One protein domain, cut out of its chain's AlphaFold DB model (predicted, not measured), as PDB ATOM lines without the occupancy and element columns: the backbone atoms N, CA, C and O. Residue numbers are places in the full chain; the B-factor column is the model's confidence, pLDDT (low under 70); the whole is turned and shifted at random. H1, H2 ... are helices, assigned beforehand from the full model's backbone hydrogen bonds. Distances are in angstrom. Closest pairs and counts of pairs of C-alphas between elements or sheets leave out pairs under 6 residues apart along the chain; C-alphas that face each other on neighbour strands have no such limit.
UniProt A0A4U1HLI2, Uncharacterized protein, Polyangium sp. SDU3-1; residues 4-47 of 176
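Overview. This is residues 4 to 47 of the 176 residues of an uncharacterized protein of Polyangium sp. SDU3-1 (UniProt A0A4U1HLI2). One long helix, H1, sticks out as an arm with residues 4 to 15, while the shorter H2 is set crosswise near H1's last residues, with the link looping between them. The body without that arm spans 20 by 17 by 12 A. The printed part has 44 residues with two named helices, H1 then H2, and no named strand: it is all helix. The whole is only just loose, close to compact, with a radius of gyration of the C-alphas of 11.4 A, and elongated, spanning 33 by 21 by 17 A.

Arrangement. H1, residues 4 to 24, and H2, residues 33 to 45, only just touch, with 3 pairs of C-alphas within 8 A. H1 touches with residues 19 to 23 alone, H2 with residues 39 to 43 alone. The closest C-alphas, of Gly 23 and Gly 43, are 7.4 A apart. Their lines are about perpendicular, at 89 degrees. In both helices every O i to N i+4 pair is within hydrogen-bond range.

Along the chain. H1 measures 30.2 A from C-alpha 4 at (24.769, -33.513, 9.645) to C-alpha 24. H2 measures 18.7 A and ends at C-alpha 45, (50.650, -24.303, 10.393).

Size, cuts and confidence. The C-alphas farthest apart, of Met 4 and Asp 31, are 33.5 A apart. The printed part has no cut, and the link is short. The model's pLDDT is under 70 at residues 22 to 32, 36 and 39 to 47.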
ATOM      1  N   MET A   4      23.515 -33.208  10.343       81.12
ATOM      2  CA  MET A   4      24.769 -33.513   9.645       81.12
ATOM      3  C   MET A   4      25.860 -32.479   9.929       81.12
ATOM      4  O   MET A   4      26.974 -32.865  10.265       81.12
ATOM      5  N   LEU A   5      25.540 -31.180   9.890       84.25
ATOM      6  CA  LEU A   5      26.516 -30.128  10.177       84.25
ATOM      7  C   LEU A   5      27.052 -30.240  11.609       84.25
ATOM      8  O   LEU A   5      28.254 -30.134  11.837       84.25
ATOM      9  N   ARG A   6      26.175 -30.546  12.574       85.62
ATOM     10  CA  ARG A   6      26.576 -30.771  13.969       85.62
ATOM     11  C   ARG A   6      27.531 -31.962  14.109       85.62
ATOM     12  O   ARG A   6      28.504 -31.866  14.848       85.62
ATOM     13  N   ARG A   7      27.283 -33.067  13.397       90.94
ATOM     14  CA  ARG A   7      28.168 -34.246  13.402       90.94
ATOM     15  C   ARG A   7      29.524 -33.947  12.759       90.94
ATOM     16  O   ARG A   7      30.541 -34.330  13.328       90.94
ATOM     17  N   CYS A   8      29.555 -33.213  11.646       88.81
ATOM     18  CA  CYS A   8      30.805 -32.785  11.010       88.81
ATOM     19  C   CYS A   8      31.638 -31.877  11.924       88.81
ATOM     20  O   CYS A   8      32.838 -32.095  12.062       88.81
ATOM     21  N   LEU A   9      31.006 -30.909  12.596       88.00
ATOM     22  CA  LEU A   9      31.691 -30.020  13.538       88.00
ATOM     23  C   LEU A   9      32.258 -30.783  14.740       88.00
ATOM     24  O   LEU A   9      33.394 -30.539  15.131       88.00
ATOM     25  N   LEU A  10      31.503 -31.735  15.297       90.56
ATOM     26  CA  LEU A  10      31.978 -32.573  16.402       90.56
ATOM     27  C   LEU A  10      33.147 -33.470  15.985       90.56
ATOM     28  O   LEU A  10      34.101 -33.615  16.744       90.56
ATOM     29  N   PHE A  11      33.104 -34.036  14.778       90.06
ATOM     30  CA  PHE A  11      34.196 -34.855  14.254       90.06
ATOM     31  C   PHE A  11      35.468 -34.029  14.025       90.06
ATOM     32  O   PHE A  11      36.563 -34.442  14.416       90.06
ATOM     33  N   LEU A  12      35.319 -32.837  13.442       86.50
ATOM     34  CA  LEU A  12      36.419 -31.901  13.229       86.50
ATOM     35  C   LEU A  12      37.027 -31.447  14.564       86.50
ATOM     36  O   LEU A  12      38.244 -31.500  14.729       86.50
ATOM     37  N   ALA A  13      36.187 -31.080  15.535       82.00
ATOM     38  CA  ALA A  13      36.621 -30.695  16.875       82.00
ATOM     39  C   ALA A  13      37.330 -31.848  17.602       82.00
ATOM     40  O   ALA A  13      38.391 -31.639  18.183       82.00
ATOM     41  N   GLY A  14      36.793 -33.069  17.525       88.38
ATOM     42  CA  GLY A  14      37.398 -34.255  18.136       88.38
ATOM     43  C   GLY A  14      38.758 -34.600  17.529       88.38
ATOM     44  O   GLY A  14      39.714 -34.866  18.255       88.38
ATOM     45  N   THR A  15      38.873 -34.523  16.203       82.00
ATOM     46  CA  THR A  15      40.136 -34.774  15.494       82.00
ATOM     47  C   THR A  15      41.171 -33.695  15.817       82.00
ATOM     48  O   THR A  15      42.335 -34.007  16.060       82.00
ATOM     49  N   HIS A  16      40.753 -32.428  15.883       76.62
ATOM     50  CA  HIS A  16      41.618 -31.330  16.303       76.62
ATOM     51  C   HIS A  16      42.112 -31.514  17.747       76.62
ATOM     52  O   HIS A  16      43.307 -31.392  18.005       76.62
ATOM     53  N   LEU A  17      41.221 -31.882  18.673       80.00
ATOM     54  CA  LEU A  17      41.578 -32.134  20.070       80.00
ATOM     55  C   LEU A  17      42.575 -33.297  20.198       80.00
ATOM     56  O   LEU A  17      43.554 -33.193  20.934       80.00
ATOM     57  N   LEU A  18      42.372 -34.379  19.441       78.81
ATOM     58  CA  LEU A  18      43.296 -35.513  19.409       78.81
ATOM     59  C   LEU A  18      44.686 -35.094  18.905       78.81
ATOM     60  O   LEU A  18      45.696 -35.479  19.490       78.81
ATOM     61  N   LEU A  19      44.747 -34.262  17.861       70.44
ATOM     62  CA  LEU A  19      46.008 -33.723  17.347       70.44
ATOM     63  C   LEU A  19      46.725 -32.842  18.368       70.44
ATOM     64  O   LEU A  19      47.944 -32.934  18.501       70.44
ATOM     65  N   VAL A  20      45.973 -32.033  19.112       70.00
ATOM     66  CA  VAL A  20      46.499 -31.215  20.209       70.00
ATOM     67  C   VAL A  20      47.102 -32.091  21.310       70.00
ATOM     68  O   VAL A  20      48.215 -31.818  21.755       70.00
ATOM     69  N   VAL A  21      46.427 -33.172  21.710       75.12
ATOM     70  CA  VAL A  21      46.937 -34.117  22.722       75.12
ATOM     71  C   VAL A  21      48.209 -34.823  22.237       75.12
ATOM     72  O   VAL A  21      49.188 -34.911  22.979       75.12
ATOM     73  N   LEU A  22      48.239 -35.273  20.979       69.06
ATOM     74  CA  LEU A  22      49.417 -35.913  20.381       69.06
ATOM     75  C   LEU A  22      50.604 -34.943  20.252       69.06
ATOM     76  O   LEU A  22      51.746 -35.325  20.523       69.06
ATOM     77  N   GLY A  23      50.337 -33.684  19.889       63.19
ATOM     78  CA  GLY A  23      51.328 -32.608  19.858       63.19
ATOM     79  C   GLY A  23      51.893 -32.295  21.246       63.19
ATOM     80  O   GLY A  23      53.110 -32.237  21.421       63.19
ATOM     81  N   ALA A  24      51.029 -32.188  22.261       61.88
ATOM     82  CA  ALA A  24      51.436 -31.996  23.654       61.88
ATOM     83  C   ALA A  24      52.282 -33.169  24.188       61.88
ATOM     84  O   ALA A  24      53.247 -32.951  24.922       61.88
ATOM     85  N   GLY A  25      51.976 -34.400  23.764       62.59
ATOM     86  CA  GLY A  25      52.732 -35.611  24.094       62.59
ATOM     87  C   GLY A  25      54.067 -35.777  23.355       62.59
ATOM     88  O   GLY A  25      54.749 -36.775  23.577       62.59
ATOM     89  N   LYS A  26      54.458 -34.833  22.482       60.03
ATOM     90  CA  LYS A  26      55.675 -34.898  21.643       60.03
ATOM     91  C   LYS A  26      55.780 -36.172  20.792       60.03
ATOM     92  O   LYS A  26      56.881 -36.648  20.509       60.03
ATOM     93  N   VAL A  27      54.649 -36.730  20.368       64.88
ATOM     94  CA  VAL A  27      54.641 -37.920  19.509       64.88
ATOM     95  C   VAL A  27      55.196 -37.543  18.132       64.88
ATOM     96  O   VAL A  27      54.737 -36.585  17.506       64.88
ATOM     97  N   LYS A  28      56.190 -38.292  17.636       64.06
ATOM     98  CA  LYS A  28      56.803 -38.072  16.315       64.06
ATOM     99  C   LYS A  28      55.864 -38.529  15.194       64.06
ATOM    100  O   LYS A  28      56.055 -39.564  14.568       64.06
ATOM    101  N   LEU A  29      54.839 -37.725  14.919       63.38
ATOM    102  CA  LEU A  29      53.825 -38.006  13.893       63.38
ATOM    103  C   LEU A  29      54.409 -38.096  12.472       63.38
ATOM    104  O   LEU A  29      53.809 -38.723  11.607       63.38
ATOM    105  N   ARG A  30      55.597 -37.524  12.232       60.62
ATOM    106  CA  ARG A  30      56.309 -37.610  10.945       60.62
ATOM    107  C   ARG A  30      56.675 -39.037  10.531       60.62
ATOM    108  O   ARG A  30      56.742 -39.291   9.331       60.62
ATOM    109  N   ASP A  31      56.857 -39.938  11.493       66.75
ATOM    110  CA  ASP A  31      57.332 -41.304  11.246       66.75
ATOM    111  C   ASP A  31      56.173 -42.273  10.927       66.75
ATOM    112  O   ASP A  31      56.393 -43.421  10.554       66.75
ATOM    113  N   VAL A  32      54.921 -41.799  10.997       68.69
ATOM    114  CA  VAL A  32      53.688 -42.596  10.822       68.69
ATOM    115  C   VAL A  32      53.181 -42.561   9.363       68.69
ATOM    116  O   VAL A  32      51.990 -42.662   9.075       68.69
ATOM    117  N   GLY A  33      54.086 -42.379   8.398       72.50
ATOM    118  CA  GLY A  33      53.765 -42.408   6.966       72.50
ATOM    119  C   GLY A  33      53.129 -41.118   6.404       72.50
ATOM    120  O   GLY A  33      53.234 -40.041   6.997       72.50
ATOM    121  N   PRO A  34      52.501 -41.169   5.212       72.19
ATOM    122  CA  PRO A  34      52.064 -39.977   4.475       72.19
ATOM    123  C   PRO A  34      50.988 -39.157   5.201       72.19
ATOM    124  O   PRO A  34      51.036 -37.928   5.161       72.19
ATOM    125  N   ILE A  35      50.079 -39.818   5.921       71.38
ATOM    126  CA  ILE A  35      49.053 -39.163   6.748       71.38
ATOM    127  C   ILE A  35      49.706 -38.456   7.943       71.38
ATOM    128  O   ILE A  35      49.390 -37.304   8.234       71.38
ATOM    129  N   GLY A  36      50.692 -39.099   8.577       65.19
ATOM    130  CA  GLY A  36      51.493 -38.504   9.645       65.19
ATOM    131  C   GLY A  36      52.237 -37.233   9.216       65.19
ATOM    132  O   GLY A  36      52.281 -36.252   9.960       65.19
ATOM    133  N   ARG A  37      52.736 -37.187   7.971       70.56
ATOM    134  CA  ARG A  37      53.350 -35.977   7.388       70.56
ATOM    135  C   ARG A  37      52.347 -34.843   7.180       70.56
ATOM    136  O   ARG A  37      52.670 -33.702   7.506       70.56
ATOM    137  N   ALA A  38      51.146 -35.142   6.684       72.38
ATOM    138  CA  ALA A  38      50.087 -34.144   6.522       72.38
ATOM    139  C   ALA A  38      49.628 -33.576   7.877       72.38
ATOM    140  O   ALA A  38      49.495 -32.363   8.029       72.38
ATOM    141  N   LEU A  39      49.477 -34.436   8.890       65.19
ATOM    142  CA  LEU A  39      49.126 -34.038  10.256       65.19
ATOM    143  C   LEU A  39      50.236 -33.218  10.921       65.19
ATOM    144  O   LEU A  39      49.945 -32.229  11.588       65.19
ATOM    145  N   ALA A  40      51.506 -33.569  10.699       63.69
ATOM    146  CA  ALA A  40      52.641 -32.776  11.165       63.69
ATOM    147  C   ALA A  40      52.692 -31.393  10.494       63.69
ATOM    148  O   ALA A  40      52.978 -30.398  11.155       63.69
ATOM    149  N   HIS A  41      52.376 -31.314   9.199       69.31
ATOM    150  CA  HIS A  41      52.310 -30.047   8.473       69.31
ATOM    151  C   HIS A  41      51.151 -29.168   8.962       69.31
ATOM    152  O   HIS A  41      51.346 -27.986   9.235       69.31
ATOM    153  N   HIS A  42      49.972 -29.757   9.174       68.75
ATOM    154  CA  HIS A  42      48.843 -29.070   9.799       68.75
ATOM    155  C   HIS A  42      49.189 -28.609  11.222       68.75
ATOM    156  O   HIS A  42      48.910 -27.470  11.580       68.75
ATOM    157  N   GLY A  43      49.836 -29.455  12.029       61.69
ATOM    158  CA  GLY A  43      50.310 -29.107  13.372       61.69
ATOM    159  C   GLY A  43      51.282 -27.924  13.376       61.69
ATOM    160  O   GLY A  43      51.184 -27.066  14.249       61.69
ATOM    161  N   TYR A  44      52.155 -27.843  12.370       63.72
ATOM    162  CA  TYR A  44      53.082 -26.728  12.176       63.72
ATOM    163  C   TYR A  44      52.363 -25.427  11.788       63.72
ATOM    164  O   TYR A  44      52.626 -24.390  12.387       63.72
ATOM    165  N   ILE A  45      51.419 -25.481  10.840       66.94
ATOM    166  CA  ILE A  45      50.650 -24.303  10.393       66.94
ATOM    167  C   ILE A  45      49.701 -23.799  11.490       66.94
ATOM    168  O   ILE A  45      49.592 -22.600  11.712       66.94
ATOM    169  N   SER A  46      49.021 -24.712  12.185       63.03
ATOM    170  CA  SER A  46      48.062 -24.377  13.250       63.03
ATOM    171  C   SER A  46      48.721 -24.012  14.581       63.03
ATOM    172  O   SER A  46      48.023 -23.636  15.519       63.03
ATOM    173  N   GLY A  47      50.041 -24.179  14.711       55.06
ATOM    174  CA  GLY A  47      50.749 -24.012  15.980       55.06
ATOM    175  C   GLY A  47      50.491 -25.127  17.002       55.06
ATOM    176  O   GLY A  47      51.118 -25.125  18.058       55.06
TER     177      GLY A  47